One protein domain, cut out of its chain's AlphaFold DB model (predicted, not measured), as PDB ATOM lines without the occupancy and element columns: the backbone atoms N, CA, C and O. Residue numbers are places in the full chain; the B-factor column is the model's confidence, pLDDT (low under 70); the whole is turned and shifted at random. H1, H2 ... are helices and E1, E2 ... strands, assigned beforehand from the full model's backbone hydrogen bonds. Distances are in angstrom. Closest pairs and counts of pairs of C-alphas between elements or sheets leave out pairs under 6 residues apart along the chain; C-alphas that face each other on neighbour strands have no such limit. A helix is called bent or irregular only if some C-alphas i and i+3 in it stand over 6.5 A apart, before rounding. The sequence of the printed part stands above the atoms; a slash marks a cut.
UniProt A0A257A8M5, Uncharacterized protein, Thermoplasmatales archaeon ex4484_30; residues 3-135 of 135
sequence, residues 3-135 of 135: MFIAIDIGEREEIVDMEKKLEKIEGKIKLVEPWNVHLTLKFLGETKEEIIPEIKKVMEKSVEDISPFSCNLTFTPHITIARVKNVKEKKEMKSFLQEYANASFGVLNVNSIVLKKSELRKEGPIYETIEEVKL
ATOM      1  N   MET A   3     142.938 103.997 125.004       95.00
ATOM      2  CA  MET A   3     142.351 104.783 126.090       95.00
ATOM      3  C   MET A   3     141.172 105.637 125.627       95.00
ATOM      4  O   MET A   3     141.058 106.020 124.456       95.00
ATOM      5  N   PHE A   4     140.279 105.936 126.564       95.06
ATOM      6  CA  PHE A   4     139.162 106.850 126.368       95.06
ATOM      7  C   PHE A   4     138.703 107.443 127.703       95.06
ATOM      8  O   PHE A   4     138.887 106.841 128.758       95.06
ATOM      9  N   ILE A   5     138.100 108.626 127.634       95.75
ATOM     10  CA  ILE A   5     137.474 109.310 128.764       95.75
ATOM     11  C   ILE A   5     135.979 109.005 128.723       95.75
ATOM     12  O   ILE A   5     135.355 109.113 127.659       95.75
ATOM     13  N   ALA A   6     135.407 108.629 129.861       94.94
ATOM     14  CA  ALA A   6     134.005 108.264 129.982       94.94
ATOM     15  C   ALA A   6     133.381 108.756 131.292       94.94
ATOM     16  O   ALA A   6     134.077 109.194 132.203       94.94
ATOM     17  N   ILE A   7     132.058 108.658 131.364       92.94
ATOM     18  CA  ILE A   7     131.282 108.723 132.603       92.94
ATOM     19  C   ILE A   7     130.791 107.308 132.891       92.94
ATOM     20  O   ILE A   7     130.171 106.684 132.022       92.94
ATOM     21  N   ASP A   8     131.057 106.809 134.094       90.50
ATOM     22  CA  ASP A   8     130.523 105.523 134.529       90.50
ATOM     23  C   ASP A   8     129.046 105.656 134.894       90.50
ATOM     24  O   ASP A   8     128.630 106.580 135.591       90.50
ATOM     25  N   ILE A   9     128.239 104.730 134.378       87.00
ATOM     26  CA  ILE A   9     126.785 104.727 134.593       87.00
ATOM     27  C   ILE A   9     126.410 103.845 135.783       87.00
ATOM     28  O   ILE A   9     125.340 104.038 136.370       87.00
ATOM     29  N   GLY A  10     127.320 102.937 136.150       78.81
ATOM     30  CA  GLY A  10     127.120 101.924 137.170       78.81
ATOM     31  C   GLY A  10     126.168 100.823 136.714       78.81
ATOM     32  O   GLY A  10     125.555 100.890 135.646       78.81
ATOM     33  N   GLU A  11     126.042  99.808 137.559       82.06
ATOM     34  CA  GLU A  11     125.017  98.787 137.401       82.06
ATOM     35  C   GLU A  11     123.643  99.397 137.709       82.06
ATOM     36  O   GLU A  11     123.448 100.035 138.745       82.06
ATOM     37  N   ARG A  12     122.698  99.227 136.781       84.62
ATOM     38  CA  ARG A  12     121.318  99.704 136.909       84.62
ATOM     39  C   ARG A  12     120.370  98.544 136.706       84.62
ATOM     40  O   ARG A  12     120.496  97.827 135.713       84.62
ATOM     41  N   GLU A  13     119.414  98.393 137.614       87.81
ATOM     42  CA  GLU A  13     118.450  97.291 137.579       87.81
ATOM     43  C   GLU A  13     117.680  97.259 136.253       87.81
ATOM     44  O   GLU A  13     117.515  96.197 135.657       87.81
ATOM     45  N   GLU A  14     117.307  98.423 135.714       87.88
ATOM     46  CA  GLU A  14     116.570  98.534 134.454       87.88
ATOM     47  C   GLU A  14     117.384  98.038 133.250       87.88
ATOM     48  O   GLU A  14     116.830  97.450 132.317       87.88
ATOM     49  N   ILE A  15     118.704  98.262 133.267       89.19
ATOM     50  CA  ILE A  15     119.617  97.774 132.226       89.19
ATOM     51  C   ILE A  15     119.788  96.263 132.365       89.19
ATOM     52  O   ILE A  15     119.630  95.548 131.377       89.19
ATOM     53  N   VAL A  16     120.023  95.776 133.584       90.31
ATOM     54  CA  VAL A  16     120.182  94.345 133.875       90.31
ATOM     55  C   VAL A  16     118.930  93.558 133.473       90.31
ATOM     56  O   VAL A  16     119.016  92.489 132.867       90.31
ATOM     57  N   ASP A  17     117.740  94.080 133.757       91.31
ATOM     58  CA  ASP A  17     116.488  93.419 133.390       91.31
ATOM     59  C   ASP A  17     116.223  93.443 131.882       91.31
ATOM     60  O   ASP A  17     115.706  92.468 131.325       91.31
ATOM     61  N   MET A  18     116.615  94.522 131.199       92.25
ATOM     62  CA  MET A  18     116.607  94.572 129.739       92.25
ATOM     63  C   MET A  18     117.580  93.547 129.140       92.25
ATOM     64  O   MET A  18     117.217  92.833 128.203       92.25
ATOM     65  N   GLU A  19     118.784  93.428 129.695       91.56
ATOM     66  CA  GLU A  19     119.794  92.459 129.272       91.56
ATOM     67  C   GLU A  19     119.297  91.020 129.431       91.56
ATOM     68  O   GLU A  19     119.331  90.270 128.458       91.56
ATOM     69  N   LYS A  20     118.693  90.660 130.572       92.69
ATOM     70  CA  LYS A  20     118.078  89.330 130.782       92.69
ATOM     71  C   LYS A  20     117.017  88.981 129.737       92.69
ATOM     72  O   LYS A  20     116.816  87.806 129.426       92.69
ATOM     73  N   LYS A  21     116.264  89.963 129.226       93.06
ATOM     74  CA  LYS A  21     115.307  89.725 128.129       93.06
ATOM     75  C   LYS A  21     116.024  89.564 126.795       93.06
ATOM     76  O   LYS A  21     115.630  88.710 126.005       93.06
ATOM     77  N   LEU A  22     117.073  90.346 126.563       92.75
ATOM     78  CA  LEU A  22     117.885  90.276 125.354       92.75
ATOM     79  C   LEU A  22     118.638  88.939 125.235       92.75
ATOM     80  O   LEU A  22     118.722  88.401 124.134       92.75
ATOM     81  N   GLU A  23     119.108  88.359 126.345       92.38
ATOM     82  CA  GLU A  23     119.749  87.029 126.381       92.38
ATOM     83  C   GLU A  23     118.825  85.890 125.946       92.38
ATOM     84  O   GLU A  23     119.291  84.870 125.440       92.38
ATOM     85  N   LYS A  24     117.510  86.051 126.128       93.62
ATOM     86  CA  LYS A  24     116.521  85.043 125.721       93.62
ATOM     87  C   LYS A  24     116.321  84.997 124.207       93.62
ATOM     88  O   LYS A  24     115.737  84.035 123.717       93.62
ATOM     89  N   ILE A  25     116.774  86.016 123.475       93.94
ATOM     90  CA  ILE A  25     116.667  86.067 122.017       93.94
ATOM     91  C   ILE A  25     117.779  85.211 121.408       93.94
ATOM     92  O   ILE A  25     118.967  85.482 121.588       93.94
ATOM     93  N   GLU A  26     117.405  84.197 120.627       94.00
ATOM     94  CA  GLU A  26     118.383  83.297 120.017       94.00
ATOM     95  C   GLU A  26     119.236  84.014 118.949       94.00
ATOM     96  O   GLU A  26     118.745  84.487 117.917       94.00
ATOM     97  N   GLY A  27     120.556  84.046 119.156       92.81
ATOM     98  CA  GLY A  27     121.510  84.624 118.210       92.81
ATOM     99  C   GLY A  27     122.921  84.782 118.776       92.81
ATOM    100  O   GLY A  27     123.201  84.473 119.929       92.81
ATOM    101  N   LYS A  28     123.840  85.300 117.955       92.38
ATOM    102  CA  LYS A  28     125.136  85.824 118.404       92.38
ATOM    103  C   LYS A  28     124.945  87.271 118.832       92.38
ATOM    104  O   LYS A  28     125.232  88.198 118.068       92.38
ATOM    105  N   ILE A  29     124.498  87.439 120.066       92.44
ATOM    106  CA  ILE A  29     124.391  88.726 120.742       92.44
ATOM    107  C   ILE A  29     125.453  88.748 121.837       92.44
ATOM    108  O   ILE A  29     125.527  87.836 122.652       92.44
ATOM    109  N   LYS A  30     126.328  89.753 121.815       89.88
ATOM    110  CA  LYS A  30     127.331  89.955 122.859       89.88
ATOM    111  C   LYS A  30     126.915  91.136 123.718       89.88
ATOM    112  O   LYS A  30     126.970  92.265 123.228       89.88
ATOM    113  N   LEU A  31     126.522  90.865 124.955       89.69
ATOM    114  CA  LEU A  31     126.224  91.901 125.935       89.69
ATOM    115  C   LEU A  31     127.499  92.615 126.385       89.69
ATOM    116  O   LEU A  31     128.613  92.085 126.280       89.69
ATOM    117  N   VAL A  32     127.327  93.859 126.803       87.38
ATOM    118  CA  VAL A  32     128.313  94.584 127.596       87.38
ATOM    119  C   VAL A  32     128.068  94.193 129.046       87.38
ATOM    120  O   VAL A  32     126.927  94.091 129.460       87.38
ATOM    121  N   GLU A  33     129.127  93.931 129.806       82.81
ATOM    122  CA  GLU A  33     128.957  93.622 131.229       82.81
ATOM    123  C   GLU A  33     128.296  94.814 131.950       82.81
ATOM    124  O   GLU A  33     128.735  95.945 131.705       82.81
ATOM    125  N   PRO A  34     127.330  94.601 132.864       79.50
ATOM    126  CA  PRO A  34     126.599  95.685 133.530       79.50
ATOM    127  C   PRO A  34     127.512  96.728 134.191       79.50
ATOM    128  O   PRO A  34     127.300  97.933 134.072       79.50
ATOM    129  N   TRP A  35     128.597  96.275 134.826       80.44
ATOM    130  CA  TRP A  35     129.584  97.145 135.478       80.44
ATOM    131  C   TRP A  35     130.485  97.911 134.497       80.44
ATOM    132  O   TRP A  35     131.177  98.846 134.891       80.44
ATOM    133  N   ASN A  36     130.506  97.521 133.220       83.62
ATOM    134  CA  ASN A  36     131.260  98.185 132.157       83.62
ATOM    135  C   ASN A  36     130.401  99.156 131.342       83.62
ATOM    136  O   ASN A  36     130.899  99.720 130.364       83.62
ATOM    137  N   VAL A  37     129.132  99.356 131.695       87.62
ATOM    138  CA  VAL A  37     128.256 100.305 131.013       87.62
ATOM    139  C   VAL A  37     128.728 101.732 131.306       87.62
ATOM    140  O   VAL A  37     128.777 102.188 132.448       87.62
ATOM    141  N   HIS A  38     129.101 102.449 130.248       90.88
ATOM    142  CA  HIS A  38     129.672 103.788 130.340       90.88
ATOM    143  C   HIS A  38     129.200 104.670 129.188       90.88
ATOM    144  O   HIS A  38     128.833 104.189 128.110       90.88
ATOM    145  N   LEU A  39     129.272 105.978 129.411       91.06
ATOM    146  CA  LEU A  39     129.107 106.978 128.376       91.06
ATOM    147  C   LEU A  39     130.471 107.504 127.940       91.06
ATOM    148  O   LEU A  39     131.130 108.226 128.683       91.06
ATOM    149  N   THR A  40     130.897 107.173 126.724       92.38
ATOM    150  CA  THR A  40     132.172 107.674 126.198       92.38
ATOM    151  C   THR A  40     132.072 109.150 125.838       92.38
ATOM    152  O   THR A  40     131.273 109.531 124.984       92.38
ATOM    153  N   LEU A  41     132.945 109.967 126.429       91.94
ATOM    154  CA  LEU A  41     133.092 111.386 126.109       91.94
ATOM    155  C   LEU A  41     134.102 111.596 124.980       91.94
ATOM    156  O   LEU A  41     133.849 112.331 124.026       91.94
ATOM    157  N   LYS A  42     135.262 110.932 125.071       92.12
ATOM    158  CA  LYS A  42     136.352 111.105 124.106       92.12
ATOM    159  C   LYS A  42     137.200 109.849 123.968       92.12
ATOM    160  O   LYS A  42     137.817 109.400 124.926       92.12
ATOM    161  N   PHE A  43     137.312 109.332 122.746       93.06
ATOM    162  CA  PHE A  43     138.333 108.339 122.413       93.06
ATOM    163  C   PHE A  43     139.697 109.017 122.245       93.06
ATOM    164  O   PHE A  43     139.816 109.973 121.474       93.06
ATOM    165  N   LEU A  44     140.713 108.502 122.941       94.12
ATOM    166  CA  LEU A  44     142.112 108.928 122.807       94.12
ATOM    167  C   LEU A  44     142.893 108.028 121.840       94.12
ATOM    168  O   LEU A  44     143.903 108.442 121.282       94.12
ATOM    169  N   GLY A  45     142.388 106.818 121.576       92.31
ATOM    170  CA  GLY A  45     143.034 105.871 120.670       92.31
ATOM    171  C   GLY A  45     144.215 105.176 121.339       92.31
ATOM    172  O   GLY A  45     144.169 104.923 122.539       92.31
ATOM    173  N   GLU A  46     145.236 104.811 120.561       93.38
ATOM    174  CA  GLU A  46     146.461 104.225 121.113       93.38
ATOM    175  C   GLU A  46     147.256 105.280 121.882       93.38
ATOM    176  O   GLU A  46     147.674 106.299 121.338       93.38
ATOM    177  N   THR A  47     147.465 105.018 123.165       93.38
ATOM    178  CA  THR A  47     148.067 105.941 124.123       93.38
ATOM    179  C   THR A  47     149.143 105.201 124.921       93.38
ATOM    180  O   THR A  47     149.009 104.001 125.200       93.38
ATOM    181  N   LYS A  48     150.244 105.899 125.234       93.56
ATOM    182  CA  LYS A  48     151.338 105.396 126.079       93.56
ATOM    183  C   LYS A  48     151.012 105.634 127.553       93.56
ATOM    184  O   LYS A  48     150.417 106.654 127.880       93.56
ATOM    185  N   GLU A  49     151.443 104.741 128.438       91.12
ATOM    186  CA  GLU A  49     151.229 104.915 129.884       91.12
ATOM    187  C   GLU A  49     151.947 106.151 130.443       91.12
ATOM    188  O   GLU A  49     151.428 106.827 131.323       91.12
ATOM    189  N   GLU A  50     153.100 106.504 129.873       95.50
ATOM    190  CA  GLU A  50     153.922 107.647 130.298       95.50
ATOM    191  C   GLU A  50     153.168 108.987 130.300       95.50
ATOM    192  O   GLU A  50     153.506 109.875 131.077       95.50
ATOM    193  N   ILE A  51     152.136 109.135 129.459       95.00
ATOM    194  CA  ILE A  51     151.351 110.374 129.345       95.00
ATOM    195  C   ILE A  51     150.072 110.369 130.195       95.00
ATOM    196  O   ILE A  51     149.355 111.368 130.209       95.00
ATOM    197  N   ILE A  52     149.788 109.293 130.945       95.44
ATOM    198  CA  ILE A  52     148.652 109.239 131.887       95.44
ATOM    199  C   ILE A  52     148.662 110.434 132.859       95.44
ATOM    200  O   ILE A  52     147.614 111.068 133.000       95.44
ATOM    201  N   PRO A  53     149.798 110.821 133.484       96.81
ATOM    202  CA  PRO A  53     149.809 111.952 134.411       96.81
ATOM    203  C   PRO A  53     149.447 113.286 133.745       96.81
ATOM    204  O   PRO A  53     148.851 114.152 134.380       96.81
ATOM    205  N   GLU A  54     149.790 113.469 132.468       96.62
ATOM    206  CA  GLU A  54     149.421 114.667 131.708       96.62
ATOM    207  C   GLU A  54     147.935 114.665 131.352       96.62
ATOM    208  O   GLU A  54     147.261 115.680 131.525       96.62
ATOM    209  N   ILE A  55     147.403 113.515 130.927       96.50
ATOM    210  CA  ILE A  55     145.973 113.341 130.648       96.50
ATOM    211  C   ILE A  55     145.154 113.638 131.905       96.50
ATOM    212  O   ILE A  55     144.187 114.393 131.830       96.50
ATOM    213  N   LYS A  56     145.573 113.112 133.062       96.88
ATOM    214  CA  LYS A  56     144.926 113.375 134.350       96.88
ATOM    215  C   LYS A  56     144.870 114.868 134.665       96.88
ATOM    216  O   LYS A  56     143.791 115.377 134.939       96.88
ATOM    217  N   LYS A  57     145.992 115.586 134.543       97.06
ATOM    218  CA  LYS A  57     146.031 117.044 134.766       97.06
ATOM    219  C   LYS A  57     145.074 117.800 133.846       97.06
ATOM    220  O   LYS A  57     144.426 118.754 134.266       97.06
ATOM    221  N   VAL A  58     144.986 117.392 132.579       96.75
ATOM    222  CA  VAL A  58     144.045 117.992 131.622       96.75
ATOM    223  C   VAL A  58     142.598 117.677 132.005       96.75
ATOM    224  O   VAL A  58     141.752 118.560 131.903       96.75
ATOM    225  N   MET A  59     142.308 116.455 132.460       96.81
ATOM    226  CA  MET A  59     140.986 116.075 132.964       96.81
ATOM    227  C   MET A  59     140.590 116.902 134.191       96.81
ATOM    228  O   MET A  59     139.520 117.494 134.165       96.81
ATOM    229  N   GLU A  60     141.463 117.003 135.199       96.88
ATOM    230  CA  GLU A  60     141.275 117.833 136.404       96.88
ATOM    231  C   GLU A  60     140.946 119.279 136.032       96.88
ATOM    232  O   GLU A  60     139.911 119.810 136.424       96.88
ATOM    233  N   LYS A  61     141.762 119.886 135.165       96.19
ATOM    234  CA  LYS A  61     141.531 121.256 134.696       96.19
ATOM    235  C   LYS A  61     140.232 121.419 133.897       96.19
ATOM    236  O   LYS A  61     139.651 122.496 133.875       96.19
ATOM    237  N   SER A  62     139.786 120.377 133.198       94.75
ATOM    238  CA  SER A  62     138.571 120.439 132.373       94.75
ATOM    239  C   SER A  62     137.286 120.408 133.200       94.75
ATOM    240  O   SER A  62     136.231 120.737 132.663       94.75
ATOM    241  N   VAL A  63     137.366 119.993 134.469       94.62
ATOM    242  CA  VAL A  63     136.208 119.869 135.367       94.62
ATOM    243  C   VAL A  63     136.268 120.787 136.587       94.62
ATOM    244  O   VAL A  63     135.311 120.811 137.342       94.62
ATOM    245  N   GLU A  64     137.339 121.570 136.748       92.19
ATOM    246  CA  GLU A  64     137.601 122.430 137.917       92.19
ATOM    247  C   GLU A  64     136.421 123.342 138.310       92.19
ATOM    248  O   GLU A  64     136.160 123.531 139.494       92.19
ATOM    249  N   ASP A  65     135.666 123.845 137.328       92.12
ATOM    250  CA  ASP A  65     134.505 124.727 137.537       92.12
ATOM    251  C   ASP A  65     133.151 124.033 137.267       92.12
ATOM    252  O   ASP A  65     132.128 124.690 137.053       92.12
ATOM    253  N   ILE A  66     133.121 122.698 137.223       93.50
ATOM    254  CA  ILE A  66     131.919 121.916 136.916       93.50
ATOM    255  C   ILE A  66     131.445 121.217 138.182       93.50
ATOM    256  O   ILE A  66     132.007 120.214 138.580       93.50
ATOM    257  N   SER A  67     130.348 121.677 138.779       90.19
ATOM    258  CA  SER A  67     129.709 120.929 139.869       90.19
ATOM    259  C   SER A  67     128.950 119.699 139.351       90.19
ATOM    260  O   SER A  67     128.449 119.734 138.222       90.19
ATOM    261  N   PRO A  68     128.781 118.642 140.174       92.00
ATOM    262  CA  PRO A  68     127.932 117.503 139.846       92.00
ATOM    263  C   PRO A  68     126.553 117.921 139.336       92.00
ATOM    264  O   PRO A  68     125.912 118.823 139.881       92.00
ATOM    265  N   PHE A  69     126.087 117.250 138.287       88.88
ATOM    266  CA  PHE A  69     124.846 117.608 137.608       88.88
ATOM    267  C   PHE A  69     124.062 116.376 137.161       88.88
ATOM    268  O   PHE A  69     124.612 115.298 136.913       88.88
ATOM    269  N   SER A  70     122.751 116.559 137.023       83.62
ATOM    270  CA  SER A  70     121.864 115.600 136.374       83.62
ATOM    271  C   SER A  70     121.666 116.014 134.921       83.62
ATOM    272  O   SER A  70     121.373 117.179 134.642       83.62
ATOM    273  N   CYS A  71     121.798 115.082 133.981       74.56
ATOM    274  CA  CYS A  71     121.568 115.377 132.570       74.56
ATOM    275  C   CYS A  71     120.632 114.374 131.902       74.56
ATOM    276  O   CYS A  71     120.625 113.181 132.204       74.56
ATOM    277  N   ASN A  72     119.868 114.893 130.940       69.44
ATOM    278  CA  ASN A  72     119.222 114.101 129.905       69.44
ATOM    279  C   ASN A  72     120.086 114.208 128.645       69.44
ATOM    280  O   ASN A  72     120.486 115.306 128.253       69.44
ATOM    281  N   LEU A  73     120.403 113.078 128.021       66.94
ATOM    282  CA  LEU A  73     121.298 113.030 126.864       66.94
ATOM    283  C   LEU A  73     120.564 113.563 125.618       66.94
ATOM    284  O   LEU A  73     119.713 112.877 125.064       66.94
ATOM    285  N   THR A  74     120.857 114.802 125.203       57.22
ATOM    286  CA  THR A  74     120.212 115.475 124.048       57.22
ATOM    287  C   THR A  74     121.094 115.577 122.796       57.22
ATOM    288  O   THR A  74     120.575 115.766 121.697       57.22
ATOM    289  N   PHE A  75     122.418 115.417 122.925       61.25
ATOM    290  CA  PHE A  75     123.319 115.099 121.802       61.25
ATOM    291  C   PHE A  75     123.068 113.627 121.374       61.25
ATOM    292  O   PHE A  75     122.192 112.971 121.931       61.25
ATOM    293  N   THR A  76     123.871 113.018 120.494       70.12
ATOM    294  CA  THR A  76     123.827 111.549 120.287       70.12
ATOM    295  C   THR A  76     124.844 110.748 121.145       70.12
ATOM    296  O   THR A  76     125.458 109.817 120.607       70.12
ATOM    297  N   PRO A  77     125.089 111.042 122.454       77.06
ATOM    298  CA  PRO A  77     125.748 110.089 123.324       77.06
ATOM    299  C   PRO A  77     124.874 108.844 123.380       77.06
ATOM    300  O   PRO A  77     123.674 108.917 123.632       77.06
ATOM    301  N   HIS A  78     125.486 107.699 123.133       85.06
ATOM    302  CA  HIS A  78     124.817 106.419 123.231       85.06
ATOM    303  C   HIS A  78     125.573 105.547 124.212       85.06
ATOM    304  O   HIS A  78     126.799 105.597 124.325       85.06
ATOM    305  N   ILE A  79     124.806 104.721 124.900       87.69
ATOM    306  CA  ILE A  79     125.313 103.716 125.809       87.69
ATOM    307  C   ILE A  79     125.209 102.400 125.056       87.69
ATOM    308  O   ILE A  79     124.135 102.017 124.591       87.69
ATOM    309  N   THR A  80     126.340 101.730 124.859       89.19
ATOM    310  CA  THR A  80     126.323 100.430 124.185       89.19
ATOM    311  C   THR A  80     125.909  99.368 125.193       89.19
ATOM    312  O   THR A  80     126.655  99.119 126.131       89.19
ATOM    313  N   ILE A  81     124.765  98.725 124.964       90.12
ATOM    314  CA  ILE A  81     124.294  97.601 125.792       90.12
ATOM    315  C   ILE A  81     124.680  96.257 125.175       90.12
ATOM    316  O   ILE A  81     125.075  95.321 125.858       90.12
ATOM    317  N   ALA A  82     124.619  96.151 123.848       91.38
ATOM    318  CA  ALA A  82     124.927  94.905 123.164       91.38
ATOM    319  C   ALA A  82     125.491  95.132 121.764       91.38
ATOM    320  O   ALA A  82     125.220  96.131 121.097       91.38
ATOM    321  N   ARG A  83     126.255  94.146 121.290       90.38
ATOM    322  CA  ARG A  83     126.716  94.030 119.906       90.38
ATOM    323  C   ARG A  83     126.116  92.777 119.285       90.38
ATOM    324  O   ARG A  83     126.489  91.655 119.629       90.38
ATOM    325  N   VAL A  84     125.203  92.978 118.346       92.25
ATOM    326  CA  VAL A  84     124.496  91.903 117.643       92.25
ATOM    327  C   VAL A  84     125.259  91.541 116.367       92.25
ATOM    328  O   VAL A  84     125.453  92.390 115.502       92.25
ATOM    329  N   LYS A  85     125.698  90.284 116.233       91.44
ATOM    330  CA  LYS A  85     126.283  89.753 114.984       91.44
ATOM    331  C   LYS A  85     125.241  89.058 114.117       91.44
ATOM    332  O   LYS A  85     125.276  89.189 112.900       91.44
ATOM    333  N   ASN A  86     124.348  88.288 114.732       93.94
ATOM    334  CA  ASN A  86     123.181  87.724 114.067       93.94
ATOM    335  C   ASN A  86     122.055  87.491 115.078       93.94
ATOM    336  O   ASN A  86     122.286  87.450 116.286       93.94
ATOM    337  N   VAL A  87     120.850  87.332 114.546       94.44
ATOM    338  CA  VAL A  87     119.649  86.941 115.281       94.44
ATOM    339  C   VAL A  87     118.955  85.879 114.446       94.44
ATOM    340  O   VAL A  87     118.879  86.028 113.223       94.44
ATOM    341  N   LYS A  88     118.483  84.811 115.088       93.44
ATOM    342  CA  LYS A  88     117.773  83.720 114.419       93.44
ATOM    343  C   LYS A  88     116.369  84.153 114.003       93.44
ATOM    344  O   LYS A  88     116.025  84.006 112.834       93.44
ATOM    345  N   GLU A  89     115.610  84.753 114.922       93.75
ATOM    346  CA  GLU A  89     114.258  85.258 114.668       93.75
ATOM    347  C   GLU A  89     114.196  86.792 114.759       93.75
ATOM    348  O   GLU A  89     114.295  87.399 115.825       93.75
ATOM    349  N   LYS A  90     114.003  87.456 113.613       92.75
ATOM    350  CA  LYS A  90     113.961  88.926 113.551       92.75
ATOM    351  C   LYS A  90     112.725  89.505 114.235       92.75
ATOM    352  O   LYS A  90     112.773  90.652 114.680       92.75
ATOM    353  N   LYS A  91     111.622  88.752 114.302       94.69
ATOM    354  CA  LYS A  91     110.385  89.196 114.949       94.69
ATOM    355  C   LYS A  91     110.580  89.413 116.447       94.69
ATOM    356  O   LYS A  91     110.111  90.424 116.955       94.69
ATOM    357  N   GLU A  92     111.306  88.526 117.124       93.38
ATOM    358  CA  GLU A  92     111.615  88.656 118.555       93.38
ATOM    359  C   GLU A  92     112.440  89.913 118.832       93.38
ATOM    360  O   GLU A  92     112.058  90.732 119.666       93.38
ATOM    361  N   MET A  93     113.504  90.127 118.051       94.69
ATOM    362  CA  MET A  93     114.315  91.346 118.140       94.69
ATOM    363  C   MET A  93     113.482  92.601 117.875       94.69
ATOM    364  O   MET A  93     113.623  93.599 118.574       94.69
ATOM    365  N   LYS A  94     112.581  92.568 116.887       95.19
ATOM    366  CA  LYS A  94     111.699  93.702 116.604       95.19
ATOM    367  C   LYS A  94     110.778  94.010 117.787       95.19
ATOM    368  O   LYS A  94     110.666  95.176 118.148       95.19
ATOM    369  N   SER A  95     110.153  92.995 118.386       95.38
ATOM    370  CA  SER A  95     109.297  93.169 119.566       95.38
ATOM    371  C   SER A  95     110.075  93.754 120.744       95.38
ATOM    372  O   SER A  95     109.611  94.708 121.358       95.38
ATOM    373  N   PHE A  96     111.286  93.248 120.998       95.00
ATOM    374  CA  PHE A  96     112.179  93.776 122.029       95.00
ATOM    375  C   PHE A  96     112.513  95.255 121.789       95.00
ATOM    376  O   PHE A  96     112.346  96.089 122.675       95.00
ATOM    377  N   LEU A  97     112.918  95.617 120.567       94.50
ATOM    378  CA  LEU A  97     113.226  97.008 120.222       94.50
ATOM    379  C   LEU A  97     112.008  97.927 120.378       94.50
ATOM    380  O   LEU A  97     112.163  99.073 120.783       94.50
ATOM    381  N   GLN A  98     110.804  97.443 120.062       94.81
ATOM    382  CA  GLN A  98     109.566  98.208 120.224       94.81
ATOM    383  C   GLN A  98     109.196  98.418 121.694       94.81
ATOM    384  O   GLN A  98     108.775  99.514 122.053       94.81
ATOM    385  N   GLU A  99     109.373  97.397 122.535       94.25
ATOM    386  CA  GLU A  99     109.132  97.472 123.979       94.25
ATOM    387  C   GLU A  99     110.017  98.535 124.644       94.25
ATOM    388  O   GLU A  99     109.533  99.332 125.447       94.25
ATOM    389  N   TYR A 100     111.294  98.600 124.257       93.06
ATOM    390  CA  TYR A 100     112.278  99.499 124.864       93.06
ATOM    391  C   TYR A 100     112.477 100.835 124.129       93.06
ATOM    392  O   TYR A 100     113.247 101.672 124.594       93.06
ATOM    393  N   ALA A 101     111.767 101.085 123.021       91.25
ATOM    394  CA  ALA A 101     111.960 102.279 122.186       91.25
ATOM    395  C   ALA A 101     111.782 103.611 122.939       91.25
ATOM    396  O   ALA A 101     112.441 104.591 122.607       91.25
ATOM    397  N   ASN A 102     110.895 103.641 123.939       88.81
ATOM    398  CA  ASN A 102     110.610 104.820 124.767       88.81
ATOM    399  C   ASN A 102     110.787 104.527 126.266       88.81
ATOM    400  O   ASN A 102     110.207 105.218 127.105       88.81
ATOM    401  N   ALA A 103     111.526 103.470 126.611       88.12
ATOM    402  CA  ALA A 103     111.782 103.136 128.005       88.12
ATOM    403  C   ALA A 103     112.670 104.207 128.657       88.12
ATOM    404  O   ALA A 103     113.626 104.698 128.055       88.12
ATOM    405  N   SER A 104     112.352 104.559 129.903       86.38
ATOM    406  CA  SER A 104     113.207 105.406 130.731       86.38
ATOM    407  C   SER A 104     114.087 104.525 131.610       86.38
ATOM    408  O   SER A 104     113.581 103.634 132.284       86.38
ATOM    409  N   PHE A 105     115.392 104.800 131.614       87.06
ATOM    410  CA  PHE A 105     116.398 104.113 132.439       87.06
ATOM    411  C   PHE A 105     116.862 104.998 133.613       87.06
ATOM    412  O   PHE A 105     117.983 104.885 134.117       87.06
ATOM    413  N   GLY A 106     115.995 105.936 134.007       84.88
ATOM    414  CA  GLY A 106     116.242 106.889 135.076       84.88
ATOM    415  C   GLY A 106     117.161 108.044 134.679       84.88
ATOM    416  O   GLY A 106     117.389 108.337 133.505       84.88
ATOM    417  N   VAL A 107     117.666 108.724 135.707       83.25
ATOM    418  CA  VAL A 107     118.550 109.887 135.583       83.25
ATOM    419  C   VAL A 107     119.969 109.481 135.973       83.25
ATOM    420  O   VAL A 107     120.184 108.714 136.920       83.25
ATOM    421  N   LEU A 108     120.953 109.980 135.226       86.31
ATOM    422  CA  LEU A 108     122.362 109.847 135.568       86.31
ATOM    423  C   LEU A 108     122.806 111.082 136.353       86.31
ATOM    424  O   LEU A 108     122.713 112.201 135.850       86.31
ATOM    425  N   ASN A 109     123.295 110.859 137.571       87.56
ATOM    426  CA  ASN A 109     124.006 111.875 138.338       87.56
ATOM    427  C   ASN A 109     125.491 111.738 138.027       87.56
ATOM    428  O   ASN A 109     126.098 110.714 138.344       87.56
ATOM    429  N   VAL A 110     126.053 112.746 137.371       91.50
ATOM    430  CA  VAL A 110     127.467 112.762 137.013       91.50
ATOM    431  C   VAL A 110     128.233 113.366 138.181       91.50
ATOM    432  O   VAL A 110     128.004 114.521 138.523       91.50
ATOM    433  N   ASN A 111     129.122 112.578 138.789       92.75
ATOM    434  CA  ASN A 111     129.956 112.998 139.924       92.75
ATOM    435  C   ASN A 111     131.455 112.982 139.594       92.75
ATOM    436  O   ASN A 111     132.255 113.583 140.305       92.75
ATOM    437  N   SER A 112     131.844 112.254 138.551       94.62
ATOM    438  CA  SER A 112     133.228 112.124 138.115       94.62
ATOM    439  C   SER A 112     133.301 111.760 136.636       94.62
ATOM    440  O   SER A 112     132.335 111.276 136.033       94.62
ATOM    441  N   ILE A 113     134.469 112.005 136.052       96.19
ATOM    442  CA  ILE A 113     134.884 111.451 134.767       96.19
ATOM    443  C   ILE A 113     136.046 110.486 134.995       96.19
ATOM    444  O   ILE A 113     136.903 110.700 135.854       96.19
ATOM    445  N   VAL A 114     136.090 109.422 134.202       96.38
ATOM    446  CA  VAL A 114     137.081 108.352 134.332       96.38
ATOM    447  C   VAL A 114     137.906 108.210 133.063       96.38
ATOM    448  O   VAL A 114     137.385 108.287 131.947       96.38
ATOM    449  N   LEU A 115     139.203 107.963 133.231       96.69
ATOM    450  CA  LEU A 115     140.082 107.492 132.169       96.69
ATOM    451  C   LEU A 115     140.068 105.967 132.193       96.69
ATOM    452  O   LEU A 115     140.508 105.356 133.167       96.69
ATOM    453  N   LYS A 116     139.595 105.340 131.116       93.94
ATOM    454  CA  LYS A 116     139.603 103.882 130.974       93.94
ATOM    455  C   LYS A 116     140.611 103.430 129.932       93.94
ATOM    456  O   LYS A 116     140.755 104.061 128.880       93.94
ATOM    457  N   LYS A 117     141.245 102.282 130.183       92.12
ATOM    458  CA  LYS A 117     141.966 101.516 129.159       92.12
ATOM    459  C   LYS A 117     141.130 100.326 128.701       92.12
ATOM    460  O   LYS A 117     140.406  99.721 129.488       92.12
ATOM    461  N   SER A 118     141.231 100.002 127.416       88.56
ATOM    462  CA  SER A 118     140.623  98.829 126.798       88.56
ATOM    463  C   SER A 118     141.701  97.922 126.222       88.56
ATOM    464  O   SER A 118     142.502  98.345 125.381       88.56
ATOM    465  N   GLU A 119     141.679  96.657 126.633       84.06
ATOM    466  CA  GLU A 119     142.539  95.605 126.099       84.06
ATOM    467  C   GLU A 119     141.702  94.537 125.403       84.06
ATOM    468  O   GLU A 119     140.840  93.901 126.009       84.06
ATOM    469  N   LEU A 120     141.956  94.325 124.113       78.19
ATOM    470  CA  LEU A 120     141.281  93.299 123.324       78.19
ATOM    471  C   LEU A 120     141.819  91.913 123.692       78.19
ATOM    472  O   LEU A 120     142.963  91.588 123.382       78.19
ATOM    473  N   ARG A 121     140.971  91.072 124.288       78.00
ATOM    474  CA  ARG A 121     141.234  89.641 124.488       78.00
ATOM    475  C   ARG A 121     140.358  88.786 123.578       78.00
ATOM    476  O   ARG A 121     139.410  89.276 122.957       78.00
ATOM    477  N   LYS A 122     140.674  87.488 123.499       73.00
ATOM    478  CA  LYS A 122     139.909  86.516 122.699       73.00
ATOM    479  C   LYS A 122     138.456  86.411 123.174       73.00
ATOM    480  O   LYS A 122     137.565  86.337 122.332       73.00
ATOM    481  N   GLU A 123     138.205  86.473 124.484       69.12
ATOM    482  CA  GLU A 123     136.846  86.463 125.042       69.12
ATOM    483  C   GLU A 123     136.132  87.818 124.898       69.12
ATOM    484  O   GLU A 123     134.903  87.877 124.858       69.12
ATOM    485  N   GLY A 124     136.866  88.925 124.744       66.56
ATOM    486  CA  GLY A 124     136.316  90.275 124.636       66.56
ATOM    487  C   GLY A 124     137.265  91.384 125.074       66.56
ATOM    488  O   GLY A 124     138.356  91.100 125.556       66.56
ATOM    489  N   PRO A 125     136.868  92.654 124.896       71.00
ATOM    490  CA  PRO A 125     137.597  93.761 125.493       71.00
ATOM    491  C   PRO A 125     137.439  93.732 127.018       71.00
ATOM    492  O   PRO A 125     136.314  93.664 127.508       71.00
ATOM    493  N   ILE A 126     138.551  93.808 127.748       77.38
ATOM    494  CA  ILE A 126     138.552  94.132 129.177       77.38
ATOM    495  C   ILE A 126     138.715  95.637 129.318       77.38
ATOM    496  O   ILE A 126     139.516  96.244 128.601       77.38
ATOM    497  N   TYR A 127     137.932  96.219 130.219       81.94
ATOM    498  CA  TYR A 127     137.995  97.626 130.573       81.94
ATOM    499  C   TYR A 127     138.517  97.760 131.999       81.94
ATOM    500  O   TYR A 127     138.104  97.018 132.885       81.94
ATOM    501  N   GLU A 128     139.422  98.707 132.209       89.06
ATOM    502  CA  GLU A 128     139.965  99.034 133.526       89.06
ATOM    503  C   GLU A 128     139.969 100.553 133.681       89.06
ATOM    504  O   GLU A 128     140.363 101.272 132.757       89.06
ATOM    505  N   THR A 129     139.503 101.036 134.832       92.44
ATOM    506  CA  THR A 129     139.610 102.446 135.212       92.44
ATOM    507  C   THR A 129     141.026 102.710 135.711       92.44
ATOM    508  O   THR A 129     141.494 102.044 136.627       92.44
ATOM    509  N   ILE A 130     141.695 103.673 135.086       94.38
ATOM    510  CA  ILE A 130     143.090 104.034 135.354       94.38
ATOM    511  C   ILE A 130     143.170 105.257 136.251       94.38
ATOM    512  O   ILE A 130     143.968 105.291 137.177       94.38
ATOM    513  N   GLU A 131     142.315 106.241 135.996       95.75
ATOM    514  CA  GLU A 131     142.202 107.445 136.808       95.75
ATOM    515  C   GLU A 131     140.735 107.846 136.914       95.75
ATOM    516  O   GLU A 131     139.951 107.650 135.979       95.75
ATOM    517  N   GLU A 132     140.385 108.450 138.042       96.31
ATOM    518  CA  GLU A 132     139.086 109.061 138.290       96.31
ATOM    519  C   GLU A 132     139.302 110.506 138.737       96.31
ATOM    520  O   GLU A 132     140.124 110.783 139.613       96.31
ATOM    521  N   VAL A 133     138.553 111.423 138.131       96.19
ATOM    522  CA  VAL A 133     138.566 112.846 138.465       96.19
ATOM    523  C   VAL A 133     137.149 113.254 138.830       96.19
ATOM    524  O   VAL A 133     136.230 113.105 138.023       96.19
ATOM    525  N   LYS A 134     136.973 113.752 140.053       95.19
ATOM    526  CA  LYS A 134     135.679 114.244 140.531       95.19
ATOM    527  C   LYS A 134     135.359 115.602 139.918       95.19
ATOM    528  O   LYS A 134     136.273 116.385 139.673       95.19
ATOM    529  N   LEU A 135     134.069 115.808 139.677       90.12
ATOM    530  CA  LEU A 135     133.479 117.114 139.403       90.12
ATOM    531  C   LEU A 135     133.477 117.947 140.693       90.12
ATOM    532  O   LEU A 135     133.111 117.367 141.746       90.12
TER     533      LEU A 135
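Overview. This is residues 3 to 135 of the 135 residues of an uncharacterized protein of Thermoplasmatales archaeon ex4484_30 (UniProt A0A257A8M5). Two lobes follow each other along the longest axis: a strongly twisted four-strand sheet, E3 E1 E7 E8, with H2 over one face, and a looser lobe where the two-strand ribbon E2 E5 has H1 and H3 near it, side by side. A short strand pair, E4 and E6, lies beside the four-strand sheet's lobe, with E6 leading into E7 through one residue. The printed part has 133 residues with three named helices and eight named strands, in the order E1 H1 E2 E3 H2 E4 E5 H3 E6 E7 E8; the three sheets are antiparallel and the class is mixed, helices and strands. It is only just compact, close to loose, with a radius of gyration of the C-alphas of 16.8 A and spans of 49 by 35 by 22 A.

Along the chain. E1, residues 3 to 8, begins at C-alpha 3 (142.351, 104.783, 126.090) and is 14.5 A long. H1, residues 13 to 22, is 14.1 A long, and E2 is residues 27 to 31. E3, residues 38 to 46, spans 19.2 A and bends by 81 degrees at residue 41. H2, residues 49 to 63, is 21.9 A long and irregular, with C-alphas 50 and 53 7.2 A apart. E4 is residues 69 to 71, E5 residues 82 to 87. H3, residues 90 to 100, is 15.6 A long and begins at C-alpha 90 (113.961, 88.926, 113.551). E6 is residues 108 to 110. E7, residues 112 to 120, spans 25.3 A. E8, residues 125 to 134, spans 25.5 A, bends by 55 degrees at residue 131 and ends at C-alpha 134 (135.679, 114.244, 140.531).

Arrangement. In the largest sheet E3 and E8 are edge strands. N 5 and O 42 of E1 and E3 are 2.8 A apart, N 6 and O 114 of E1 and E7 2.9 A. E7 and E8 form a hairpin, with N 115 and O 131 at 2.9 A. H2 is on this sheet, two layers, a helix on one face of a sheet; its height over the sheet is 8.7 A, and it runs along the strands over E7, at 21 degrees on the local plane. The closest C-alphas of H2 and E8, Glu 60 and Val 133, are 6.0 A apart. H1 and H3 are not on this sheet. E4 pairs with E6, N 110 and O 69 at 3.0 A; E2 pairs with E5, N 30 and O 83 at 2.9 A. H1 and H3 are close but not clearly touching, the closest C-alphas, Leu 22 and Phe 96, at 7.5 A; they run opposite ways at a shallow tilt of 14 degrees. In H1 and H3 every O i to N i+4 pair is within hydrogen-bond range; in H2 9 of 11 are.

Size, cuts and confidence. The two C-alphas farthest apart, Asp 65 and Lys 88, are 50.0 A apart. The printed part has no cut, and no link is long. Mean pLDDT of the printed part is 89.4; residues 72 to 75 and 123 to 124 are under 70.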